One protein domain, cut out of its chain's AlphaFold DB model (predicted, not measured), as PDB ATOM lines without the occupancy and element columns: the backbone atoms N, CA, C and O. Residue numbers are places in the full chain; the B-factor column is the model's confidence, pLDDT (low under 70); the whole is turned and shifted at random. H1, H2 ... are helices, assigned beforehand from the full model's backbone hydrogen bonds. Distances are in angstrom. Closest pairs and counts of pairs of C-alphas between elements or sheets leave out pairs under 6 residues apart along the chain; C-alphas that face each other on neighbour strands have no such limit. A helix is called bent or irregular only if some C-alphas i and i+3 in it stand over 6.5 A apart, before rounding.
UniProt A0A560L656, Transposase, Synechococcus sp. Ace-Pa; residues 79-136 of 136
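This is residues 79 to 136 of the 136 residues of the protein "Transposase" of Synechococcus sp. Ace-Pa (UniProt A0A560L656). One long, bent helix, H1, makes the length of the domain, and a small head sits at its far end: past H1 the chain folds back through the short helix H2 and a loop, residues 118 to 123, to a third helix, H3. Residues 79 to 99 of H1 stick out as a free arm, and residues 131 to 136, of which 131 to 135 belong to H3, stick out at the other end of the chain; the body between them, residues 100 to 130, is small and compact, spanning 22 by 15 by 14 A, though no two of its helices clearly touch. The printed part has 58 residues with three named helices, in the order H1, H2, H3, and no named strand; its class is all helix. The whole is only just loose, close to extended, with a radius of gyration of the C-alphas of 15.0 A, and it spans 46 by 20 by 20 A.

H1 holds residues 79 to 109 and by its hydrogen bonds was assigned as one helix, but it is bent: C-alphas 94 and 97 are 7.1 A apart. Its arm H1a, residues 79 to 94, begins with C-alpha 79 at (137.565, 236.654, 140.487) and is 22.5 A long from first to last C-alpha. Its arm H1b, residues 97 to 109, is 18.4 A long and ends with C-alpha 109 at (166.959, 204.165, 132.912). H2, residues 114 to 117, is 5.4 A long. H3, residues 124 to 135, is 16.4 A long and ends with C-alpha 135 at (157.598, 201.753, 148.991).

H1a and H1b stand at a steep tilt of 40 degrees. H1b and H2 are close but not clearly touching; their closest C-alphas, those of Gln 104 and His 115, are 7.1 A apart. H2 and H3 are also close but not clearly touching, with the C-alphas of Leu 114 and Ala 126 the closest at 7.6 A. H1b and H3 are apart, and H1a is apart from both H2 and H3. In H1a, H1b and H3 every O i to N i+4 pair is within hydrogen-bond range; H2 is too short for such a pair, but its one O i to N i+3 pair is within range.

The two C-alphas farthest apart are those of Ile 79 and Asn 111, at 47.7 A. Residues 79 to 99, which belong to H1, and residues 131 to 136, of which 131 to 135 belong to H3, stand free; the body without them has 31 residues and spans 22 by 15 by 14 A. The link from H1 to H2 is tight, with 4 residues, and that from H2 to H3 is short, with 6. The printed part has no cut and ends at Gly 136, the chain's last residue. Its mean pLDDT is 93.5, and no printed residue is under 70.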
ATOM      1  N   ILE A  79     137.267 236.907 141.900       94.19
ATOM      2  CA  ILE A  79     137.565 236.654 140.487       94.19
ATOM      3  C   ILE A  79     139.076 236.515 140.260       94.19
ATOM      4  O   ILE A  79     139.498 235.668 139.467       94.19
ATOM      5  N   ALA A  80     139.904 237.300 140.954       89.94
ATOM      6  CA  ALA A  80     141.361 237.187 140.918       89.94
ATOM      7  C   ALA A  80     141.818 235.789 141.367       89.94
ATOM      8  O   ALA A  80     142.561 235.115 140.645       89.94
ATOM      9  N   LYS A  81     141.292 235.316 142.504       91.38
ATOM     10  CA  LYS A  81     141.558 233.978 143.046       91.38
ATOM     11  C   LYS A  81     141.109 232.875 142.089       91.38
ATOM     12  O   LYS A  81     141.872 231.950 141.811       91.38
ATOM     13  N   LEU A  82     139.909 232.996 141.518       96.06
ATOM     14  CA  LEU A  82     139.419 232.046 140.518       96.06
ATOM     15  C   LEU A  82     140.355 231.980 139.304       96.06
ATOM     16  O   LEU A  82     140.773 230.896 138.896       96.06
ATOM     17  N   ARG A  83     140.754 233.133 138.756       93.88
ATOM     18  CA  ARG A  83     141.695 233.206 137.627       93.88
ATOM     19  C   ARG A  83     143.040 232.555 137.949       93.88
ATOM     20  O   ARG A  83     143.617 231.929 137.062       93.88
ATOM     21  N   ALA A  84     143.533 232.674 139.182       91.75
ATOM     22  CA  ALA A  84     144.758 232.000 139.608       91.75
ATOM     23  C   ALA A  84     144.625 230.469 139.523       91.75
ATOM     24  O   ALA A  84     145.485 229.826 138.918       91.75
ATOM     25  N   TYR A  85     143.517 229.893 140.006       96.25
ATOM     26  CA  TYR A  85     143.263 228.451 139.891       96.25
ATOM     27  C   TYR A  85     143.166 227.977 138.439       96.25
ATOM     28  O   TYR A  85     143.750 226.951 138.087       96.25
ATOM     29  N   PHE A  86     142.476 228.723 137.572       97.00
ATOM     30  CA  PHE A  86     142.386 228.377 136.150       97.00
ATOM     31  C   PHE A  86     143.758 228.390 135.470       97.00
ATOM     32  O   PHE A  86     144.105 227.435 134.777       97.00
ATOM     33  N   ARG A  87     144.579 229.416 135.727       94.88
ATOM     34  CA  ARG A  87     145.953 229.475 135.204       94.88
ATOM     35  C   ARG A  87     146.797 228.305 135.703       94.88
ATOM     36  O   ARG A  87     147.503 227.694 134.908       94.88
ATOM     37  N   GLN A  88     146.713 227.971 136.992       96.12
ATOM     38  CA  GLN A  88     147.428 226.826 137.559       96.12
ATOM     39  C   GLN A  88     146.987 225.514 136.901       96.12
ATOM     40  O   GLN A  88     147.826 224.696 136.529       96.12
ATOM     41  N   ARG A  89     145.680 225.321 136.705       97.19
ATOM     42  CA  ARG A  89     145.146 224.153 136.002       97.19
ATOM     43  C   ARG A  89     145.689 224.069 134.577       97.19
ATOM     44  O   ARG A  89     146.150 223.003 134.180       97.19
ATOM     45  N   ASP A  90     145.660 225.161 133.823       97.38
ATOM     46  CA  ASP A  90     146.157 225.184 132.444       97.38
ATOM     47  C   ASP A  90     147.649 224.851 132.375       97.38
ATOM     48  O   ASP A  90     148.077 224.094 131.504       97.38
ATOM     49  N   VAL A  91     148.430 225.364 133.326       96.12
ATOM     50  CA  VAL A  91     149.844 225.022 133.502       96.12
ATOM     51  C   VAL A  91     150.013 223.516 133.729       96.12
ATOM     52  O   VAL A  91     150.740 222.865 132.979       96.12
ATOM     53  N   LEU A  92     149.299 222.932 134.694       96.81
ATOM     54  CA  LEU A  92     149.373 221.496 134.990       96.81
ATOM     55  C   LEU A  92     148.952 220.630 133.793       96.81
ATOM     56  O   LEU A  92     149.593 219.622 133.501       96.81
ATOM     57  N   VAL A  93     147.905 221.033 133.068       96.56
ATOM     58  CA  VAL A  93     147.437 220.331 131.865       96.56
ATOM     59  C   VAL A  93     148.499 220.362 130.767       96.56
ATOM     60  O   VAL A  93     148.768 219.322 130.168       96.56
ATOM     61  N   ARG A  94     149.141 221.514 130.530       96.31
ATOM     62  CA  ARG A  94     150.229 221.637 129.545       96.31
ATOM     63  C   ARG A  94     151.435 220.774 129.912       96.31
ATOM     64  O   ARG A  94     152.012 220.141 129.033       96.31
ATOM     65  N   TYR A  95     151.802 220.723 131.192       96.94
ATOM     66  CA  TYR A  95     152.965 219.956 131.642       96.94
ATOM     67  C   TYR A  95     152.706 218.455 131.810       96.94
ATOM     68  O   TYR A  95     153.666 217.684 131.864       96.94
ATOM     69  N   ARG A  96     151.443 218.006 131.834       94.81
ATOM     70  CA  ARG A  96     151.070 216.597 132.049       94.81
ATOM     71  C   ARG A  96     151.862 215.630 131.169       94.81
ATOM     72  O   ARG A  96     152.444 214.683 131.691       94.81
ATOM     73  N   SER A  97     151.906 215.868 129.860       93.31
ATOM     74  CA  SER A  97     152.585 214.965 128.920       93.31
ATOM     75  C   SER A  97     154.095 214.920 129.148       93.31
ATOM     76  O   SER A  97     154.696 213.852 129.086       93.31
ATOM     77  N   SER A  98     154.714 216.060 129.471       96.38
ATOM     78  CA  SER A  98     156.144 216.115 129.797       96.38
ATOM     79  C   SER A  98     156.447 215.339 131.080       96.38
ATOM     80  O   SER A  98     157.380 214.540 131.101       96.38
ATOM     81  N   HIS A  99     155.616 215.472 132.117       94.69
ATOM     82  CA  HIS A  99     155.767 214.680 133.339       94.69
ATOM     83  C   HIS A  99     155.609 213.175 133.087       94.69
ATOM     84  O   HIS A  99     156.402 212.390 133.603       94.69
ATOM     85  N   GLN A 100     154.656 212.765 132.244       92.81
ATOM     86  CA  GLN A 100     154.506 211.362 131.837       92.81
ATOM     87  C   GLN A 100     155.759 210.833 131.121       92.81
ATOM     88  O   GLN A 100     156.241 209.747 131.441       92.81
ATOM     89  N   GLN A 101     156.330 211.616 130.202       93.44
ATOM     90  CA  GLN A 101     157.569 211.252 129.507       93.44
ATOM     91  C   GLN A 101     158.765 211.169 130.461       93.44
ATOM     92  O   GLN A 101     159.584 210.261 130.339       93.44
ATOM     93  N   HIS A 102     158.862 212.073 131.441       94.38
ATOM     94  CA  HIS A 102     159.915 212.022 132.458       94.38
ATOM     95  C   HIS A 102     159.815 210.761 133.323       94.38
ATOM     96  O   HIS A 102     160.835 210.113 133.558       94.38
ATOM     97  N   MET A 103     158.604 210.366 133.732       92.50
ATOM     98  CA  MET A 103     158.383 209.102 134.444       92.50
ATOM     99  C   MET A 103     158.819 207.901 133.599       92.50
ATOM    100  O   MET A 103     159.564 207.047 134.077       92.50
ATOM    101  N   GLN A 104     158.405 207.846 132.329       92.19
ATOM    102  CA  GLN A 104     158.783 206.754 131.432       92.19
ATOM    103  C   GLN A 104     160.301 206.689 131.225       92.19
ATOM    104  O   GLN A 104     160.882 205.606 131.273       92.19
ATOM    105  N   LYS A 105     160.956 207.842 131.042       94.38
ATOM    106  CA  LYS A 105     162.414 207.938 130.922       94.38
ATOM    107  C   LYS A 105     163.117 207.382 132.160       94.38
ATOM    108  O   LYS A 105     164.035 206.583 132.004       94.38
ATOM    109  N   ALA A 106     162.671 207.754 133.359       94.06
ATOM    110  CA  ALA A 106     163.247 207.255 134.607       94.06
ATOM    111  C   ALA A 106     163.112 205.727 134.729       94.06
ATOM    112  O   ALA A 106     164.091 205.047 135.028       94.06
ATOM    113  N   LEU A 107     161.934 205.168 134.423       93.25
ATOM    114  CA  LEU A 107     161.726 203.714 134.426       93.25
ATOM    115  C   LEU A 107     162.636 202.999 133.419       93.25
ATOM    116  O   LEU A 107     163.257 201.997 133.764       93.25
ATOM    117  N   MET A 108     162.792 203.540 132.206       93.31
ATOM    118  CA  MET A 108     163.710 202.977 131.208       93.31
ATOM    119  C   MET A 108     165.170 203.005 131.672       93.31
ATOM    120  O   MET A 108     165.889 202.032 131.455       93.31
ATOM    121  N   GLN A 109     165.606 204.074 132.345       95.19
ATOM    122  CA  GLN A 109     166.959 204.165 132.912       95.19
ATOM    123  C   GLN A 109     167.209 203.124 134.014       95.19
ATOM    124  O   GLN A 109     168.343 202.689 134.184       95.19
ATOM    125  N   MET A 110     166.161 202.680 134.715       93.62
ATOM    126  CA  MET A 110     166.208 201.588 135.699       93.62
ATOM    127  C   MET A 110     166.007 200.196 135.072       93.62
ATOM    128  O   MET A 110     165.847 199.213 135.789       93.62
ATOM    129  N   ASN A 111     165.991 200.099 133.738       94.69
ATOM    130  CA  ASN A 111     165.684 198.882 132.983       94.69
ATOM    131  C   ASN A 111     164.281 198.293 133.266       94.69
ATOM    132  O   ASN A 111     164.043 197.097 133.107       94.69
ATOM    133  N   LEU A 112     163.323 199.143 133.650       92.00
ATOM    134  CA  LEU A 112     161.926 198.776 133.877       92.00
ATOM    135  C   LEU A 112     161.079 199.144 132.651       92.00
ATOM    136  O   LEU A 112     160.636 200.282 132.479       92.00
ATOM    137  N   GLN A 113     160.797 198.157 131.801       91.06
ATOM    138  CA  GLN A 113     160.027 198.324 130.559       91.06
ATOM    139  C   GLN A 113     158.504 198.352 130.797       91.06
ATOM    140  O   GLN A 113     157.730 197.769 130.039       91.06
ATOM    141  N   LEU A 114     158.049 199.031 131.858       90.38
ATOM    142  CA  LEU A 114     156.645 199.014 132.299       90.38
ATOM    143  C   LEU A 114     155.676 199.448 131.189       90.38
ATOM    144  O   LEU A 114     154.609 198.863 131.029       90.38
ATOM    145  N   HIS A 115     156.077 200.434 130.387       86.94
ATOM    146  CA  HIS A 115     155.294 200.983 129.281       86.94
ATOM    147  C   HIS A 115     155.029 199.995 128.127       86.94
ATOM    148  O   HIS A 115     154.145 200.256 127.320       86.94
ATOM    149  N   HIS A 116     155.746 198.866 128.047       90.50
ATOM    150  CA  HIS A 116     155.434 197.785 127.101       90.50
ATOM    151  C   HIS A 116     154.352 196.830 127.621       90.50
ATOM    152  O   HIS A 116     153.716 196.135 126.836       90.50
ATOM    153  N   VAL A 117     154.157 196.773 128.940       91.44
ATOM    154  CA  VAL A 117     153.296 195.775 129.598       91.44
ATOM    155  C   VAL A 117     151.940 196.370 129.987       91.44
ATOM    156  O   VAL A 117     150.944 195.654 130.077       91.44
ATOM    157  N   VAL A 118     151.872 197.687 130.197       91.56
ATOM    158  CA  VAL A 118     150.639 198.395 130.569       91.56
ATOM    159  C   VAL A 118     150.164 199.320 129.453       91.56
ATOM    160  O   VAL A 118     150.955 199.991 128.800       91.56
ATOM    161  N   LYS A 119     148.842 199.413 129.283       88.50
ATOM    162  CA  LYS A 119     148.208 200.290 128.284       88.50
ATOM    163  C   LYS A 119     148.426 201.788 128.553       88.50
ATOM    164  O   LYS A 119     148.471 202.573 127.616       88.50
ATOM    165  N   ASP A 120     148.500 202.189 129.824       88.75
ATOM    166  CA  ASP A 120     148.666 203.584 130.253       88.75
ATOM    167  C   ASP A 120     149.534 203.634 131.516       88.75
ATOM    168  O   ASP A 120     149.158 203.086 132.555       88.75
ATOM    169  N   ILE A 121     150.676 204.324 131.437       89.00
ATOM    170  CA  ILE A 121     151.614 204.517 132.555       89.00
ATOM    171  C   ILE A 121     151.005 205.339 133.704       89.00
ATOM    172  O   ILE A 121     151.448 205.245 134.844       89.00
ATOM    173  N   THR A 122     149.956 206.118 133.425       90.94
ATOM    174  CA  THR A 122     149.164 206.848 134.427       90.94
ATOM    175  C   THR A 122     147.871 206.136 134.825       90.94
ATOM    176  O   THR A 122     147.099 206.660 135.634       90.94
ATOM    177  N   GLY A 123     147.635 204.926 134.316       93.06
ATOM    178  CA  GLY A 123     146.506 204.087 134.702       93.06
ATOM    179  C   GLY A 123     146.617 203.571 136.140       93.06
ATOM    180  O   GLY A 123     147.675 203.638 136.766       93.06
ATOM    181  N   LEU A 124     145.514 203.033 136.670       94.56
ATOM    182  CA  LEU A 124     145.444 202.513 138.043       94.56
ATOM    183  C   LEU A 124     146.493 201.419 138.304       94.56
ATOM    184  O   LEU A 124     147.202 201.472 139.302       94.56
ATOM    185  N   THR A 125     146.612 200.450 137.392       93.56
ATOM    186  CA  THR A 125     147.564 199.335 137.517       93.56
ATOM    187  C   THR A 125     149.011 199.820 137.517       93.56
ATOM    188  O   THR A 125     149.782 199.435 138.388       93.56
ATOM    189  N   ALA A 126     149.369 200.694 136.572       93.44
ATOM    190  CA  ALA A 126     150.722 201.228 136.465       93.44
ATOM    191  C   ALA A 126     151.105 202.044 137.704       93.44
ATOM    192  O   ALA A 126     152.186 201.840 138.247       93.44
ATOM    193  N   ARG A 127     150.194 202.895 138.201       94.06
ATOM    194  CA  ARG A 127     150.406 203.645 139.446       94.06
ATOM    195  C   ARG A 127     150.628 202.729 140.640       94.06
ATOM    196  O   ARG A 127     151.614 202.912 141.327       94.06
ATOM    197  N   ARG A 128     149.811 201.684 140.821       95.38
ATOM    198  CA  ARG A 128     150.012 200.710 141.910       95.38
ATOM    199  C   ARG A 128     151.380 200.029 141.866       95.38
ATOM    200  O   ARG A 128     151.977 199.825 142.913       95.38
ATOM    201  N   ILE A 129     151.869 199.678 140.675       93.44
ATOM    202  CA  ILE A 129     153.205 199.084 140.506       93.44
ATOM    203  C   ILE A 129     154.292 200.103 140.860       93.44
ATOM    204  O   ILE A 129     155.216 199.775 141.594       93.44
ATOM    205  N   ILE A 130     154.176 201.334 140.355       92.88
ATOM    206  CA  ILE A 130     155.131 202.411 140.647       92.88
ATOM    207  C   ILE A 130     155.145 202.723 142.149       92.88
ATOM    208  O   ILE A 130     156.218 202.794 142.734       92.88
ATOM    209  N   ASP A 131     153.976 202.847 142.777       94.75
ATOM    210  CA  ASP A 131     153.839 203.107 144.212       94.75
ATOM    211  C   ASP A 131     154.457 201.974 145.046       94.75
ATOM    212  O   ASP A 131     155.144 202.252 146.023       94.75
ATOM    213  N   ALA A 132     154.285 200.711 144.629       95.12
ATOM    214  CA  ALA A 132     154.923 199.566 145.278       95.12
ATOM    215  C   ALA A 132     156.456 199.615 145.160       95.12
ATOM    216  O   ALA A 132     157.148 199.441 146.152       95.12
ATOM    217  N   ILE A 133     156.997 199.932 143.978       91.25
ATOM    218  CA  ILE A 133     158.450 200.104 143.788       91.25
ATOM    219  C   ILE A 133     158.991 201.228 144.684       91.25
ATOM    220  O   ILE A 133     160.082 201.113 145.234       91.25
ATOM    221  N   LEU A 134     158.238 202.323 144.828       92.69
ATOM    222  CA  LEU A 134     158.620 203.453 145.676       92.69
ATOM    223  C   LEU A 134     158.543 203.132 147.176       92.69
ATOM    224  O   LEU A 134     159.250 203.771 147.953       92.69
ATOM    225  N   SER A 135     157.709 202.173 147.589       96.38
ATOM    226  CA  SER A 135     157.598 201.753 148.991       96.38
ATOM    227  C   SER A 135     158.693 200.783 149.458       96.38
ATOM    228  O   SER A 135     158.809 200.578 150.666       96.38
ATOM    229  N   GLY A 136     159.501 200.240 148.539       88.38
ATOM    230  CA  GLY A 136     160.486 199.181 148.808       88.38
ATOM    231  C   GLY A 136     159.889 197.782 148.731       88.38
ATOM    232  O   GLY A 136     160.500 196.876 149.336       88.38
TER     233      GLY A 136